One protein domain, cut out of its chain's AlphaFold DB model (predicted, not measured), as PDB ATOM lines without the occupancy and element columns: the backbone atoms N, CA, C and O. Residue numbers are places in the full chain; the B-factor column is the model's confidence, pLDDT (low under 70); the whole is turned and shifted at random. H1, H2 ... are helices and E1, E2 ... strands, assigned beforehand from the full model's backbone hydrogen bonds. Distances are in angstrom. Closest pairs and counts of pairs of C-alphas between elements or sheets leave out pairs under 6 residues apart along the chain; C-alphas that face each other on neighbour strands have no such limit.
ATOM      1  N   LYS A 245      94.723 123.344 119.985       73.81
ATOM      2  CA  LYS A 245      93.312 122.960 119.894       73.81
ATOM      3  C   LYS A 245      92.435 123.785 120.833       73.81
ATOM      4  O   LYS A 245      91.369 124.243 120.428       73.81
ATOM      5  N   SER A 246      92.898 124.016 122.057       70.38
ATOM      6  CA  SER A 246      92.208 124.863 123.035       70.38
ATOM      7  C   SER A 246      92.094 126.315 122.553       70.38
ATOM      8  O   SER A 246      91.041 126.929 122.705       70.38
ATOM      9  N   ALA A 247      93.138 126.843 121.908       70.12
ATOM     10  CA  ALA A 247      93.149 128.193 121.350       70.12
ATOM     11  C   ALA A 247      92.169 128.335 120.174       70.12
ATOM     12  O   ALA A 247      91.502 129.357 120.046       70.12
ATOM     13  N   LEU A 248      92.025 127.294 119.351       76.06
ATOM     14  CA  LEU A 248      91.081 127.282 118.231       76.06
ATOM     15  C   LEU A 248      89.631 127.183 118.702       76.06
ATOM     16  O   LEU A 248      88.777 127.895 118.180       76.06
ATOM     17  N   VAL A 249      89.364 126.364 119.723       76.88
ATOM     18  CA  VAL A 249      88.045 126.314 120.372       76.88
ATOM     19  C   VAL A 249      87.713 127.663 121.008       76.88
ATOM     20  O   VAL A 249      86.607 128.163 120.825       76.88
ATOM     21  N   PHE A 250      88.673 128.289 121.697       71.12
ATOM     22  CA  PHE A 250      88.508 129.631 122.257       71.12
ATOM     23  C   PHE A 250      88.227 130.683 121.172       71.12
ATOM     24  O   PHE A 250      87.362 131.535 121.353       71.12
ATOM     25  N   ALA A 251      88.894 130.581 120.020       73.19
ATOM     26  CA  ALA A 251      88.671 131.434 118.854       73.19
ATOM     27  C   ALA A 251      87.335 131.163 118.127       73.19
ATOM     28  O   ALA A 251      87.042 131.819 117.126       73.19
ATOM     29  N   GLY A 252      86.536 130.187 118.584       76.38
ATOM     30  CA  GLY A 252      85.267 129.804 117.961       76.38
ATOM     31  C   GLY A 252      85.423 129.129 116.596       76.38
ATOM     32  O   GLY A 252      84.483 129.130 115.801       76.38
ATOM     33  N   LEU A 253      86.603 128.578 116.296       80.94
ATOM     34  CA  LEU A 253      86.894 127.950 115.012       80.94
ATOM     35  C   LEU A 253      86.447 126.479 114.989       80.94
ATOM     36  O   LEU A 253      86.604 125.777 115.993       80.94
ATOM     37  N   PRO A 254      85.940 125.977 113.845       76.56
ATOM     38  CA  PRO A 254      85.567 124.573 113.691       76.56
ATOM     39  C   PRO A 254      86.828 123.700 113.640       76.56
ATOM     40  O   PRO A 254      87.405 123.444 112.583       76.56
ATOM     41  N   ALA A 255      87.304 123.293 114.820       74.19
ATOM     42  CA  ALA A 255      88.556 122.558 114.993       74.19
ATOM     43  C   ALA A 255      88.552 121.170 114.321       74.19
ATOM     44  O   ALA A 255      89.607 120.586 114.086       74.19
ATOM     45  N   ASP A 256      87.374 120.640 114.003       73.94
ATOM     46  CA  ASP A 256      87.154 119.412 113.242       73.94
ATOM     47  C   ASP A 256      87.495 119.546 111.747       73.94
ATOM     48  O   ASP A 256      87.784 118.543 111.099       73.94
ATOM     49  N   LEU A 257      87.525 120.771 111.213       72.94
ATOM     50  CA  LEU A 257      87.837 121.064 109.808       72.94
ATOM     51  C   LEU A 257      89.315 121.425 109.561       72.94
ATOM     52  O   LEU A 257      89.711 121.721 108.427       72.94
ATOM     53  N   LEU A 258      90.143 121.402 110.609       72.81
ATOM     54  CA  LEU A 258      91.572 121.693 110.511       72.81
ATOM     55  C   LEU A 258      92.326 120.627 109.705       72.81
ATOM     56  O   LEU A 258      91.955 119.450 109.724       72.81
ATOM     57  N   PRO A 259      93.450 121.003 109.064       70.25
ATOM     58  CA  PRO A 259      94.365 120.031 108.485       70.25
ATOM     59  C   PRO A 259      94.757 118.966 109.520       70.25
ATOM     60  O   PRO A 259      95.229 119.285 110.613       70.25
ATOM     61  N   SER A 260      94.627 117.688 109.160       70.19
ATOM     62  CA  SER A 260      94.987 116.559 110.035       70.19
ATOM     63  C   SER A 260      96.468 116.549 110.434       70.19
ATOM     64  O   SER A 260      96.839 115.949 111.438       70.19
ATOM     65  N   SER A 261      97.322 117.253 109.690       66.31
ATOM     66  CA  SER A 261      98.730 117.470 110.027       66.31
ATOM     67  C   SER A 261      98.938 118.357 111.261       66.31
ATOM     68  O   SER A 261     100.006 118.309 111.865       66.31
ATOM     69  N   LEU A 262      97.937 119.156 111.644       69.44
ATOM     70  CA  LEU A 262      97.983 120.053 112.800       69.44
ATOM     71  C   LEU A 262      97.224 119.504 114.018       69.44
ATOM     72  O   LEU A 262      97.291 120.097 115.090       69.44
ATOM     73  N   SER A 263      96.535 118.365 113.895       63.81
ATOM     74  CA  SER A 263      95.694 117.820 114.970       63.81
ATOM     75  C   SER A 263      96.439 116.958 115.999       63.81
ATOM     76  O   SER A 263      95.853 116.606 117.021       63.81
ATOM     77  N   THR A 264      97.708 116.614 115.753       60.38
ATOM     78  CA  THR A 264      98.459 115.619 116.545       60.38
ATOM     79  C   THR A 264      99.790 116.113 117.125       60.38
ATOM     80  O   THR A 264     100.497 115.322 117.744       60.38
ATOM     81  N   GLY A 265     100.146 117.391 116.957       61.97
ATOM     82  CA  GLY A 265     101.423 117.941 117.435       61.97
ATOM     83  C   GLY A 265     101.278 118.986 118.541       61.97
ATOM     84  O   GLY A 265     100.225 119.599 118.702       61.97
ATOM     85  N   SER A 266     102.361 119.197 119.298       70.31
ATOM     86  CA  SER A 266     102.471 120.249 120.319       70.31
ATOM     87  C   SER A 266     102.752 121.603 119.659       70.31
ATOM     88  O   SER A 266     103.874 122.123 119.685       70.31
ATOM     89  N   TRP A 267     101.726 122.158 119.021       78.12
ATOM     90  CA  TRP A 267     101.780 123.468 118.379       78.12
ATOM     91  C   TRP A 267     101.323 124.558 119.342       78.12
ATOM     92  O   TRP A 267     100.532 124.324 120.257       78.12
ATOM     93  N   ARG A 268     101.787 125.780 119.100       83.69
ATOM     94  CA  ARG A 268     101.222 126.977 119.712       83.69
ATOM     95  C   ARG A 268     100.583 127.814 118.620       83.69
ATOM     96  O   ARG A 268     101.185 128.046 117.574       83.69
ATOM     97  N   LEU A 269      99.349 128.245 118.852       86.62
ATOM     98  CA  LEU A 269      98.696 129.202 117.972       86.62
ATOM     99  C   LEU A 269      99.276 130.582 118.286       86.62
ATOM    100  O   LEU A 269      99.314 130.979 119.450       86.62
ATOM    101  N   GLU A 270      99.743 131.291 117.265       90.50
ATOM    102  CA  GLU A 270     100.246 132.662 117.395       90.50
ATOM    103  C   GLU A 270      99.209 133.674 116.907       90.50
ATOM    104  O   GLU A 270      98.983 134.697 117.548       90.50
ATOM    105  N   LEU A 271      98.516 133.352 115.815       93.38
ATOM    106  CA  LEU A 271      97.424 134.150 115.271       93.38
ATOM    107  C   LEU A 271      96.351 133.226 114.694       93.38
ATOM    108  O   LEU A 271      96.670 132.277 113.981       93.38
ATOM    109  N   ALA A 272      95.085 133.566 114.919       91.56
ATOM    110  CA  ALA A 272      93.994 133.152 114.049       91.56
ATOM    111  C   ALA A 272      93.208 134.375 113.592       91.56
ATOM    112  O   ALA A 272      92.844 135.224 114.409       91.56
ATOM    113  N   ALA A 273      92.925 134.463 112.299       92.94
ATOM    114  CA  ALA A 273      92.196 135.586 111.735       92.94
ATOM    115  C   ALA A 273      91.320 135.172 110.549       92.94
ATOM    116  O   ALA A 273      91.646 134.251 109.801       92.94
ATOM    117  N   CYS A 274      90.213 135.886 110.368       92.12
ATOM    118  CA  CYS A 274      89.444 135.868 109.132       92.12
ATOM    119  C   CYS A 274      90.245 136.572 108.032       92.12
ATOM    120  O   CYS A 274      90.780 137.659 108.247       92.12
ATOM    121  N   ALA A 275      90.268 135.985 106.842       92.00
ATOM    122  CA  ALA A 275      90.931 136.504 105.657       92.00
ATOM    123  C   ALA A 275      89.922 136.780 104.527       92.00
ATOM    124  O   ALA A 275      88.698 136.723 104.702       92.00
ATOM    125  N   GLY A 276      90.446 137.165 103.363       90.31
ATOM    126  CA  GLY A 276      89.650 137.339 102.153       90.31
ATOM    127  C   GLY A 276      88.560 138.405 102.286       90.31
ATOM    128  O   GLY A 276      88.749 139.464 102.882       90.31
ATOM    129  N   SER A 277      87.398 138.142 101.683       89.88
ATOM    130  CA  SER A 277      86.330 139.149 101.584       89.88
ATOM    131  C   SER A 277      85.796 139.617 102.943       89.88
ATOM    132  O   SER A 277      85.393 140.772 103.054       89.88
ATOM    133  N   ARG A 278      85.844 138.772 103.980       91.31
ATOM    134  CA  ARG A 278      85.450 139.146 105.346       91.31
ATOM    135  C   ARG A 278      86.439 140.120 105.975       91.31
ATOM    136  O   ARG A 278      86.007 141.137 106.506       91.31
ATOM    137  N   MET A 279      87.741 139.865 105.832       93.75
ATOM    138  CA  MET A 279      88.804 140.765 106.305       93.75
ATOM    139  C   MET A 279      88.697 142.162 105.682       93.75
ATOM    140  O   MET A 279      88.892 143.167 106.361       93.75
ATOM    141  N   TYR A 280      88.320 142.229 104.405       93.56
ATOM    142  CA  TYR A 280      88.164 143.492 103.683       93.56
ATOM    143  C   TYR A 280      86.841 144.225 103.971       93.56
ATOM    144  O   TYR A 280      86.644 145.334 103.476       93.56
ATOM    145  N   GLY A 281      85.903 143.621 104.713       91.44
ATOM    146  CA  GLY A 281      84.548 144.160 104.896       91.44
ATOM    147  C   GLY A 281      83.648 144.025 103.656       91.44
ATOM    148  O   GLY A 281      82.626 144.702 103.544       91.44
ATOM    149  N   LEU A 282      84.011 143.148 102.717       91.75
ATOM    150  CA  LEU A 282      83.386 142.963 101.400       91.75
ATOM    151  C   LEU A 282      82.612 141.641 101.258       91.75
ATOM    152  O   LEU A 282      82.242 141.256 100.145       91.75
ATOM    153  N   SER A 283      82.398 140.912 102.354       90.44
ATOM    154  CA  SER A 283      81.663 139.648 102.336       90.44
ATOM    155  C   SER A 283      80.182 139.856 102.023       90.44
ATOM    156  O   SER A 283      79.525 140.733 102.585       90.44
ATOM    157  N   THR A 284      79.649 138.996 101.164       86.88
ATOM    158  CA  THR A 284      78.217 138.843 100.868       86.88
ATOM    159  C   THR A 284      77.685 137.554 101.512       86.88
ATOM    160  O   THR A 284      78.495 136.705 101.889       86.88
ATOM    161  N   PRO A 285      76.358 137.335 101.602       85.38
ATOM    162  CA  PRO A 285      75.797 136.097 102.160       85.38
ATOM    163  C   PRO A 285      76.267 134.803 101.474       85.38
ATOM    164  O   PRO A 285      76.222 133.740 102.074       85.38
ATOM    165  N   GLN A 286      76.723 134.889 100.220       84.81
ATOM    166  CA  GLN A 286      77.250 133.766  99.437       84.81
ATOM    167  C   GLN A 286      78.776 133.626  99.530       84.81
ATOM    168  O   GLN A 286      79.355 132.820  98.806       84.81
ATOM    169  N   SER A 287      79.442 134.468 100.322       86.88
ATOM    170  CA  SER A 287      80.899 134.437 100.442       86.88
ATOM    171  C   SER A 287      81.336 133.315 101.378       86.88
ATOM    172  O   SER A 287      80.757 133.124 102.449       86.88
ATOM    173  N   ASP A 288      82.381 132.618 100.956       89.62
ATOM    174  CA  ASP A 288      83.165 131.698 101.763       89.62
ATOM    175  C   ASP A 288      83.837 132.407 102.952       89.62
ATOM    176  O   ASP A 288      83.845 133.641 103.090       89.62
ATOM    177  N   VAL A 289      84.339 131.589 103.873       89.06
ATOM    178  CA  VAL A 289      85.063 132.014 105.065       89.06
ATOM    179  C   VAL A 289      86.487 131.501 104.974       89.06
ATOM    180  O   VAL A 289      86.743 130.319 105.186       89.06
ATOM    181  N   ASP A 290      87.408 132.411 104.689       91.50
ATOM    182  CA  ASP A 290      88.834 132.125 104.739       91.50
ATOM    183  C   ASP A 290      89.343 132.372 106.163       91.50
ATOM    184  O   ASP A 290      89.148 133.459 106.715       91.50
ATOM    185  N   TYR A 291      90.030 131.401 106.750       91.62
ATOM    186  CA  TYR A 291      90.777 131.547 107.991       91.62
ATOM    187  C   TYR A 291      92.267 131.422 107.706       91.62
ATOM    188  O   TYR A 291      92.707 130.471 107.062       91.62
ATOM    189  N   LEU A 292      93.055 132.363 108.221       93.31
ATOM    190  CA  LEU A 292      94.508 132.278 108.228       93.31
ATOM    191  C   LEU A 292      95.009 132.055 109.650       93.31
ATOM    192  O   LEU A 292      94.678 132.811 110.567       93.31
ATOM    193  N   LEU A 293      95.804 131.003 109.816       92.81
ATOM    194  CA  LEU A 293      96.398 130.606 111.084       92.81
ATOM    195  C   LEU A 293      97.917 130.745 110.997       92.81
ATOM    196  O   LEU A 293      98.536 130.200 110.082       92.81
ATOM    197  N   VAL A 294      98.519 131.422 111.972       92.69
ATOM    198  CA  VAL A 294      99.968 131.389 112.189       92.69
ATOM    199  C   VAL A 294     100.234 130.560 113.428       92.69
ATOM    200  O   VAL A 294      99.651 130.810 114.485       92.69
ATOM    201  N   TYR A 295     101.101 129.565 113.299       89.62
ATOM    202  CA  TYR A 295     101.448 128.670 114.394       89.62
ATOM    203  C   TYR A 295     102.956 128.561 114.552       89.62
ATOM    204  O   TYR A 295     103.707 128.708 113.592       89.62
ATOM    205  N   SER A 296     103.395 128.275 115.770       86.19
ATOM    206  CA  SER A 296     104.792 128.012 116.076       86.19
ATOM    207  C   SER A 296     104.965 126.618 116.659       86.19
ATOM    208  O   SER A 296     104.034 125.988 117.184       86.19
ATOM    209  N   ARG A 297     106.189 126.112 116.536       77.94
ATOM    210  CA  ARG A 297     106.602 124.838 117.117       77.94
ATOM    211  C   ARG A 297     107.326 125.141 118.425       77.94
ATOM    212  O   ARG A 297     108.286 125.909 118.432       77.94
ATOM    213  N   ARG A 298     106.860 124.553 119.531       62.22
ATOM    214  CA  ARG A 298     107.569 124.633 120.824       62.22
ATOM    215  C   ARG A 298     108.847 123.804 120.831       62.22
ATOM    216  O   ARG A 298     109.835 124.195 121.448       62.22
ATOM    217  N   ASP A 299     108.814 122.702 120.094       54.53
ATOM    218  CA  ASP A 299     109.892 121.736 120.028       54.53
ATOM    219  C   ASP A 299     110.345 121.621 118.572       54.53
ATOM    220  O   ASP A 299     109.651 121.048 117.733       54.53
ATOM    221  N   GLU A 300     111.537 122.124 118.262       46.41
ATOM    222  CA  GLU A 300     112.209 121.843 116.984       46.41
ATOM    223  C   GLU A 300     112.568 120.348 116.836       46.41
ATOM    224  O   GLU A 300     112.995 119.911 115.770       46.41
ATOM    225  N   PHE A 301     112.357 119.536 117.882       49.34
ATOM    226  CA  PHE A 301     112.983 118.220 118.027       49.34
ATOM    227  C   PHE A 301     112.050 117.035 118.256       49.34
ATOM    228  O   PHE A 301     112.515 115.962 118.634       49.34
ATOM    229  N   ARG A 302     110.746 117.150 117.993       37.81
ATOM    230  CA  ARG A 302     109.875 115.968 118.019       37.81
ATOM    231  C   ARG A 302     109.074 115.863 116.729       37.81
ATOM    232  O   ARG A 302     108.247 116.712 116.424       37.81
ATOM    233  N   HIS A 303     109.336 114.762 116.022       38.59
ATOM    234  CA  HIS A 303     108.591 114.156 114.912       38.59
ATOM    235  C   HIS A 303     109.164 114.360 113.496       38.59
ATOM    236  O   HIS A 303     109.098 115.431 112.901       38.59
ATOM    237  N   LEU A 304     109.585 113.227 112.912       40.09
ATOM    238  CA  LEU A 304     109.903 112.942 111.497       40.09
ATOM    239  C   LEU A 304     108.714 113.150 110.527       40.09
ATOM    240  O   LEU A 304     108.649 112.573 109.444       40.09
ATOM    241  N   ARG A 305     107.736 113.967 110.915       43.09
ATOM    242  CA  ARG A 305     106.688 114.494 110.049       43.09
ATOM    243  C   ARG A 305     106.597 115.979 110.324       43.09
ATOM    244  O   ARG A 305     105.851 116.415 111.195       43.09
ATOM    245  N   HIS A 306     107.369 116.747 109.571       53.34
ATOM    246  CA  HIS A 306     107.132 118.174 109.479       53.34
ATOM    247  C   HIS A 306     105.781 118.358 108.780       53.34
ATOM    248  O   HIS A 306     105.654 117.938 107.624       53.34
ATOM    249  N   PRO A 307     104.751 118.940 109.423       53.66
ATOM    250  CA  PRO A 307     103.674 119.509 108.637       53.66
ATOM    251  C   PRO A 307     104.310 120.501 107.649       53.66
ATOM    252  O   PRO A 307     105.301 121.154 108.006       53.66
ATOM    253  N   PRO A 308     103.797 120.590 106.414       62.31
ATOM    254  CA  PRO A 308     104.273 121.574 105.456       62.31
ATOM    255  C   PRO A 308     104.321 122.967 106.095       62.31
ATOM    256  O   PRO A 308     103.409 123.327 106.834       62.31
ATOM    257  N   ASP A 309     105.357 123.753 105.789       73.75
ATOM    258  CA  ASP A 309     105.493 125.156 106.231       73.75
ATOM    259  C   ASP A 309     104.247 125.997 105.900       73.75
ATOM    260  O   ASP A 309     103.980 127.033 106.511       73.75
ATOM    261  N   THR A 310     103.469 125.545 104.915       78.31
ATOM    262  CA  THR A 310     102.136 126.048 104.609       78.31
ATOM    263  C   THR A 310     101.201 124.890 104.287       78.31
ATOM    264  O   THR A 310     101.504 124.073 103.418       78.31
ATOM    265  N   THR A 311     100.045 124.836 104.942       80.94
ATOM    266  CA  THR A 311      98.993 123.853 104.648       80.94
ATOM    267  C   THR A 311      97.675 124.543 104.381       80.94
ATOM    268  O   THR A 311      97.245 125.373 105.179       80.94
ATOM    269  N   GLU A 312      97.003 124.132 103.312       82.81
ATOM    270  CA  GLU A 312      95.645 124.559 102.999       82.81
ATOM    271  C   GLU A 312      94.672 123.395 103.217       82.81
ATOM    272  O   GLU A 312      94.955 122.253 102.846       82.81
ATOM    273  N   SER A 313      93.526 123.674 103.830       80.94
ATOM    274  CA  SER A 313      92.410 122.735 103.959       80.94
ATOM    275  C   SER A 313      91.129 123.429 103.537       80.94
ATOM    276  O   SER A 313      90.888 124.576 103.901       80.94
ATOM    277  N   ARG A 314      90.290 122.727 102.780       80.31
ATOM    278  CA  ARG A 314      88.951 123.194 102.423       80.31
ATOM    279  C   ARG A 314      87.935 122.288 103.084       80.31
ATOM    280  O   ARG A 314      88.051 121.066 102.990       80.31
ATOM    281  N   GLY A 315      86.940 122.896 103.719       73.00
ATOM    282  CA  GLY A 315      85.793 122.186 104.262       73.00
ATOM    283  C   GLY A 315      85.070 121.369 103.181       73.00
ATOM    284  O   GLY A 315      85.215 121.645 101.983       73.00
ATOM    285  N   PRO A 316      84.277 120.362 103.580       73.19
ATOM    286  CA  PRO A 316      83.640 119.414 102.662       73.19
ATOM    287  C   PRO A 316      82.724 120.080 101.621       73.19
ATOM    288  O   PRO A 316      82.588 119.588 100.502       73.19
ATOM    289  N   ASP A 317      82.138 121.224 101.961       82.44
ATOM    290  CA  ASP A 317      81.258 122.036 101.118       82.44
ATOM    291  C   ASP A 317      81.959 123.261 100.493       82.44
ATOM    292  O   ASP A 317      81.329 124.018  99.756       82.44
ATOM    293  N   LYS A 318      83.263 123.447 100.752       81.25
ATOM    294  CA  LYS A 318      84.072 124.607 100.333       81.25
ATOM    295  C   LYS A 318      83.528 125.956 100.821       81.25
ATOM    296  O   LYS A 318      83.853 126.981 100.229       81.25
ATOM    297  N   THR A 319      82.713 125.975 101.877       83.69
ATOM    298  CA  THR A 319      82.260 127.234 102.496       83.69
ATOM    299  C   THR A 319      83.286 127.795 103.473       83.69
ATOM    300  O   THR A 319      83.243 128.983 103.786       83.69
ATOM    301  N   ILE A 320      84.221 126.954 103.925       86.25
ATOM    302  CA  ILE A 320      85.318 127.307 104.824       86.25
ATOM    303  C   ILE A 320      86.643 126.855 104.208       86.25
ATOM    304  O   ILE A 320      86.767 125.716 103.747       86.25
ATOM    305  N   GLU A 321      87.642 127.730 104.241       89.00
ATOM    306  CA  GLU A 321      89.016 127.456 103.826       89.00
ATOM    307  C   GLU A 321      89.977 127.864 104.948       89.00
ATOM    308  O   GLU A 321      89.858 128.938 105.526       89.00
ATOM    309  N   PHE A 322      90.920 126.989 105.286       87.88
ATOM    310  CA  PHE A 322      91.992 127.250 106.240       87.88
ATOM    311  C   PHE A 322      93.314 127.329 105.492       87.88
ATOM    312  O   PHE A 322      93.723 126.341 104.888       87.88
ATOM    313  N   GLY A 323      94.016 128.451 105.598       91.06
ATOM    314  CA  GLY A 323      95.437 128.555 105.281       91.06
ATOM    315  C   GLY A 323      96.239 128.625 106.574       91.06
ATOM    316  O   GLY A 323      96.054 129.529 107.381       91.06
ATOM    317  N   CYS A 324      97.130 127.670 106.799       89.88
ATOM    318  CA  CYS A 324      97.984 127.647 107.983       89.88
ATOM    319  C   CYS A 324      99.429 127.881 107.559       89.88
ATOM    320  O   CYS A 324      99.879 127.280 106.585       89.88
ATOM    321  N   CYS A 325     100.149 128.722 108.291       91.38
ATOM    322  CA  CYS A 325     101.531 129.086 108.015       91.38
ATOM    323  C   CYS A 325     102.356 128.987 109.302       91.38
ATOM    324  O   CYS A 325     101.954 129.492 110.351       91.38
ATOM    325  N   GLU A 326     103.500 128.315 109.233       90.62
ATOM    326  CA  GLU A 326     104.435 128.255 110.355       90.62
ATOM    327  C   GLU A 326     105.109 129.632 110.549       90.62
ATOM    328  O   GLU A 326     105.353 130.345 109.576       90.62
ATOM    329  N   ALA A 327     105.381 130.045 111.791       91.56
ATOM    330  CA  ALA A 327     105.851 131.389 112.135       91.56
ATOM    331  C   ALA A 327     107.135 131.814 111.395       91.56
ATOM    332  O   ALA A 327     107.217 132.947 110.914       91.56
ATOM    333  N   ALA A 328     108.119 130.926 111.233       88.81
ATOM    334  CA  ALA A 328     109.327 131.223 110.471       88.81
ATOM    335  C   ALA A 328     109.047 131.341 108.964       88.81
ATOM    336  O   ALA A 328     109.669 132.168 108.294       88.81
ATOM    337  N   GLU A 329     108.116 130.562 108.404       90.50
ATOM    338  CA  GLU A 329     107.662 130.783 107.020       90.50
ATOM    339  C   GLU A 329     106.864 132.083 106.883       90.50
ATOM    340  O   GLU A 329     107.063 132.819 105.917       90.50
ATOM    341  N   PHE A 330     106.042 132.441 107.867       94.25
ATOM    342  CA  PHE A 330     105.345 133.724 107.897       94.25
ATOM    343  C   PHE A 330     106.346 134.891 107.863       94.25
ATOM    344  O   PHE A 330     106.226 135.777 107.016       94.25
ATOM    345  N   ALA A 331     107.405 134.845 108.682       92.44
ATOM    346  CA  ALA A 331     108.505 135.812 108.636       92.44
ATOM    347  C   ALA A 331     109.192 135.851 107.257       92.44
ATOM    348  O   ALA A 331     109.396 136.926 106.689       92.44
ATOM    349  N   ARG A 332     109.497 134.689 106.661       89.75
ATOM    350  CA  ARG A 332     110.071 134.600 105.304       89.75
ATOM    351  C   ARG A 332     109.158 135.238 104.252       89.75
ATOM    352  O   ARG A 332     109.642 135.930 103.353       89.75
ATOM    353  N   GLN A 333     107.847 135.039 104.354       93.25
ATOM    354  CA  GLN A 333     106.855 135.636 103.460       93.25
ATOM    355  C   GLN A 333     106.775 137.158 103.631       93.25
ATOM    356  O   GLN A 333     106.704 137.876 102.631       93.25
ATOM    357  N   LEU A 334     106.872 137.670 104.861       94.19
ATOM    358  CA  LEU A 334     106.962 139.109 105.123       94.19
ATOM    359  C   LEU A 334     108.228 139.726 104.511       94.19
ATOM    360  O   LEU A 334     108.129 140.751 103.835       94.19
ATOM    361  N   LEU A 335     109.392 139.076 104.646       89.50
ATOM    362  CA  LEU A 335     110.641 139.524 104.009       89.50
ATOM    363  C   LEU A 335     110.511 139.630 102.485       89.50
ATOM    364  O   LEU A 335     111.025 140.563 101.868       89.50
ATOM    365  N   ARG A 336     109.780 138.694 101.868       90.31
ATOM    366  CA  ARG A 336     109.498 138.697 100.423       90.31
ATOM    367  C   ARG A 336     108.471 139.753 100.003       90.31
ATOM    368  O   ARG A 336     108.307 139.980  98.805       90.31
ATOM    369  N   GLY A 337     107.816 140.427 100.948       90.06
ATOM    370  CA  GLY A 337     106.761 141.402 100.675       90.06
ATOM    371  C   GLY A 337     105.417 140.754 100.333       90.06
ATOM    372  O   GLY A 337     104.649 141.319  99.556       90.06
ATOM    373  N   SER A 338     105.144 139.554 100.858       93.31
ATOM    374  CA  SER A 338     103.896 138.832 100.601       93.31
ATOM    375  C   SER A 338     102.683 139.680 100.969       93.31
ATOM    376  O   SER A 338     102.490 140.045 102.130       93.31
ATOM    377  N   ILE A 339     101.848 139.971  99.968       94.50
ATOM    378  CA  ILE A 339     100.680 140.842 100.125       94.50
ATOM    379  C   ILE A 339      99.716 140.263 101.159       94.50
ATOM    380  O   ILE A 339      99.267 140.990 102.032       94.50
ATOM    381  N   VAL A 340      99.449 138.956 101.098       93.06
ATOM    382  CA  VAL A 340      98.494 138.290 101.996       93.06
ATOM    383  C   VAL A 340      98.934 138.410 103.454       93.06
ATOM    384  O   VAL A 340      98.134 138.798 104.300       93.06
ATOM    385  N   GLN A 341     100.208 138.131 103.744       94.38
ATOM    386  CA  GLN A 341     100.707 138.173 105.121       94.38
ATOM    387  C   GLN A 341     100.834 139.598 105.655       94.38
ATOM    388  O   GLN A 341     100.578 139.836 106.832       94.38
ATOM    389  N   LEU A 342     101.163 140.565 104.795       94.56
ATOM    390  CA  LEU A 342     101.164 141.972 105.185       94.56
ATOM    391  C   LEU A 342      99.745 142.478 105.452       94.56
ATOM    392  O   LEU A 342      99.512 143.094 106.486       94.56
ATOM    393  N   GLU A 343      98.776 142.168 104.590       95.38
ATOM    394  CA  GLU A 343      97.371 142.517 104.828       95.38
ATOM    395  C   GLU A 343      96.840 141.918 106.131       95.38
ATOM    396  O   GLU A 343      96.095 142.582 106.845       95.38
ATOM    397  N   LEU A 344      97.279 140.712 106.491       94.81
ATOM    398  CA  LEU A 344      96.913 140.080 107.752       94.81
ATOM    399  C   LEU A 344      97.388 140.878 108.980       94.81
ATOM    400  O   LEU A 344      96.654 141.000 109.960       94.81
ATOM    401  N   LEU A 345      98.584 141.473 108.922       95.00
ATOM    402  CA  LEU A 345      99.101 142.326 109.999       95.00
ATOM    403  C   LEU A 345      98.310 143.629 110.146       95.00
ATOM    404  O   LEU A 345      98.128 144.120 111.260       95.00
ATOM    405  N   PHE A 346      97.829 144.179 109.032       95.06
ATOM    406  CA  PHE A 346      97.030 145.408 108.995       95.06
ATOM    407  C   PHE A 346      95.516 145.153 109.074       95.06
ATOM    408  O   PHE A 346      94.721 146.092 109.026       95.06
ATOM    409  N   ALA A 347      95.091 143.897 109.225       91.88
ATOM    410  CA  ALA A 347      93.692 143.552 109.428       91.88
ATOM    411  C   ALA A 347      93.173 144.182 110.726       91.88
ATOM    412  O   ALA A 347      93.878 144.187 111.737       91.88
ATOM    413  N   GLN A 348      91.937 144.682 110.724       89.44
ATOM    414  CA  GLN A 348      91.335 145.262 111.924       89.44
ATOM    415  C   GLN A 348      91.199 144.235 113.064       89.44
ATOM    416  O   GLN A 348      91.078 143.035 112.798       89.44
ATOM    417  N   PRO A 349      91.126 144.679 114.337       87.75
ATOM    418  CA  PRO A 349      90.948 143.785 115.483       87.75
ATOM    419  C   PRO A 349      89.763 142.822 115.343       87.75
ATOM    420  O   PRO A 349      89.887 141.664 115.715       87.75
ATOM    421  N   ALA A 350      88.654 143.253 114.732       83.62
ATOM    422  CA  ALA A 350      87.476 142.408 114.516       83.62
ATOM    423  C   ALA A 350      87.726 141.203 113.586       83.62
ATOM    424  O   ALA A 350      87.000 140.213 113.650       83.62
ATOM    425  N   ALA A 351      88.744 141.266 112.722       87.69
ATOM    426  CA  ALA A 351      89.152 140.143 111.884       87.69
ATOM    427  C   ALA A 351      90.098 139.176 112.618       87.69
ATOM    428  O   ALA A 351      90.313 138.069 112.131       87.69
ATOM    429  N   ARG A 352      90.655 139.559 113.775       90.56
ATOM    430  CA  ARG A 352      91.594 138.751 114.564       90.56
ATOM    431  C   ARG A 352      90.817 137.990 115.631       90.56
ATOM    432  O   ARG A 352      90.315 138.568 116.587       90.56
ATOM    433  N   LEU A 353      90.719 136.682 115.456       87.38
ATOM    434  CA  LEU A 353      89.982 135.789 116.351       87.38
ATOM    435  C   LEU A 353      90.822 135.385 117.565       87.38
ATOM    436  O   LEU A 353      90.295 135.146 118.646       87.38
ATOM    437  N   PHE A 354      92.138 135.310 117.380       88.75
ATOM    438  CA  PHE A 354      93.098 135.011 118.431       88.75
ATOM    439  C   PHE A 354      94.433 135.677 118.112       88.75
ATOM    440  O   PHE A 354      94.879 135.624 116.969       88.75
ATOM    441  N   VAL A 355      95.086 136.249 119.123       88.38
ATOM    442  CA  VAL A 355      96.423 136.845 119.022       88.38
ATOM    443  C   VAL A 355      97.214 136.442 120.264       88.38
ATOM    444  O   VAL A 355      96.772 136.687 121.386       88.38
ATOM    445  N   SER A 356      98.375 135.818 120.084       88.38
ATOM    446  CA  SER A 356      99.288 135.545 121.191       88.38
ATOM    447  C   SER A 356     100.050 136.814 121.599       88.38
ATOM    448  O   SER A 356     100.228 137.712 120.775       88.38
ATOM    449  N   PRO A 357     100.607 136.888 122.822       86.56
ATOM    450  CA  PRO A 357     101.466 138.009 123.213       86.56
ATOM    451  C   PRO A 357     102.663 138.229 122.272       86.56
ATOM    452  O   PRO A 357     103.049 139.365 122.006       86.56
ATOM    453  N   ALA A 358     103.231 137.146 121.727       87.00
ATOM    454  CA  ALA A 358     104.347 137.229 120.786       87.00
ATOM    455  C   ALA A 358     103.912 137.838 119.446       87.00
ATOM    456  O   ALA A 358     104.636 138.638 118.856       87.00
ATOM    457  N   PHE A 359     102.721 137.487 118.962       93.06
ATOM    458  CA  PHE A 359     102.175 138.070 117.742       93.06
ATOM    459  C   PHE A 359     101.704 139.517 117.957       93.06
ATOM    460  O   PHE A 359     101.887 140.355 117.077       93.06
ATOM    461  N   ASP A 360     101.171 139.850 119.136       90.56
ATOM    462  CA  ASP A 360     100.798 141.227 119.482       90.56
ATOM    463  C   ASP A 360     102.010 142.170 119.467       90.56
ATOM    464  O   ASP A 360     101.937 143.268 118.916       90.56
ATOM    465  N   TRP A 361     103.171 141.705 119.946       90.12
ATOM    466  CA  TRP A 361     104.430 142.453 119.848       90.12
ATOM    467  C   TRP A 361     104.769 142.855 118.404       90.12
ATOM    468  O   TRP A 361     105.161 144.004 118.155       90.12
ATOM    469  N   LEU A 362     104.579 141.931 117.451       93.44
ATOM    470  CA  LEU A 362     104.769 142.180 116.020       93.44
ATOM    471  C   LEU A 362     103.728 143.172 115.496       93.44
ATOM    472  O   LEU A 362     104.077 144.118 114.789       93.44
ATOM    473  N   LEU A 363     102.456 142.987 115.871       93.38
ATOM    474  CA  LEU A 363     101.359 143.860 115.459       93.38
ATOM    475  C   LEU A 363     101.591 145.301 115.902       93.38
ATOM    476  O   LEU A 363     101.428 146.202 115.086       93.38
ATOM    477  N   GLN A 364     102.028 145.546 117.136       91.19
ATOM    478  CA  GLN A 364     102.326 146.894 117.639       91.19
ATOM    479  C   GLN A 364     103.393 147.626 116.806       91.19
ATOM    480  O   GLN A 364     103.401 148.853 116.748       91.19
ATOM    481  N   ARG A 365     104.267 146.882 116.117       92.44
ATOM    482  CA  ARG A 365     105.398 147.401 115.329       92.44
ATOM    483  C   ARG A 365     105.233 147.184 113.818       92.44
ATOM    484  O   ARG A 365     106.164 147.436 113.053       92.44
ATOM    485  N   ARG A 366     104.042 146.773 113.366       93.81
ATOM    486  CA  ARG A 366     103.736 146.379 111.976       93.81
ATOM    487  C   ARG A 366     104.088 147.422 110.913       93.81
ATOM    488  O   ARG A 366     104.434 147.047 109.797       93.81
ATOM    489  N   MET A 367     104.081 148.717 111.243       93.50
ATOM    490  CA  MET A 367     104.475 149.774 110.298       93.50
ATOM    491  C   MET A 367     105.934 149.664 109.835       93.50
ATOM    492  O   MET A 367     106.241 150.095 108.729       93.50
ATOM    493  N   ARG A 368     106.819 148.997 110.594       92.06
ATOM    494  CA  ARG A 368     108.193 148.678 110.148       92.06
ATOM    495  C   ARG A 368     108.229 147.745 108.929       92.06
ATOM    496  O   ARG A 368     109.258 147.641 108.269       92.06
TER     497      ARG A 368
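This is residues 245 to 368 of the 508 residues of an uncharacterized protein of Macrostomum lignano (UniProt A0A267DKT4). A twisted wall of five strands has three helices, H3, H4 and H5, over one face, with the short H2 at its border on that face and H1 alone over the opposite face. Two long stretches without named elements, residues 251 to 266 and 298 to 309, loop round the outside. The 124 printed residues hold H1 E1 H2 E2 E3 E4 H3 H4 E5 H5 along the chain; the sheet, order E3 E4 E2 E1 E5, is mixed, and the class is mixed, helices and strands. The whole is compact, with a radius of gyration of the C-alphas of 14.1 A and spans of 43 by 39 by 26 A.

E2, residues 289 to 297, is 25.7 A long, and E1, 267 to 275, is 21.2 A and bends by 61 degrees at residue 270. E4, 320 to 326, is 19.9 A; E3, 310 to 314, is 13.7 A; E5 is 352 to 355. H3, 327 to 335, is 12.5 A, H5, 357 to 364, is 10.5 A, and H4, 339 to 345, is 10.1 A. H1 is 245 to 250 and H2 276 to 279. C-alpha 245 stands at (93.312, 122.960, 119.894), C-alpha 289 at (85.063, 132.014, 105.065) and C-alpha 364 at (102.326, 146.894, 117.639).

E2 and E1 are antiparallel, with N 292 and O 273 2.8 A apart. E4 and E2 are parallel, with N 323 and O 291 at 2.8 A. E3 and E4 form an antiparallel hairpin, N 322 and O 313 at 2.8 A, and E5 is antiparallel to E1, N 353 and O 272 at 2.8 A. E4, H3 H4, E5 is a split strand-helix-strand unit, its two strands running the same way with E2 and E1 between them; its crossover is right-handed. H3 stands up from the sheet at 50 degrees; the closest C-alphas of H3 and E2 are Ala 327 and Ser 296, 5.3 A. H3 and H4 touch at a steep tilt of 62 degrees, opposite ways, closest at C-alphas 334 and 341, 6.3 A. H4 runs across the strands, 74 degrees to E2 on the local plane. H5 has a height of 8.9 A over the sheet, and its C-alpha 359 is 5.8 A from C-alpha 270 of E1, their closest pair. H1, on the opposite face, lies over E1 at a height of 8.8 A. Every O i to N i+4 pair is within hydrogen-bond range in H1, H3 and H4, and 3 of 4 in H5; H2 is too short for one.

The C-alphas farthest apart, of Pro 285 and Phe 301, are 44.2 A apart. The printed part has no cut; the links H1 to E1 and E2 to E3 are long. Mean pLDDT of the printed part is 82.4, with residues 261 to 265 and 298 to 308 under 70.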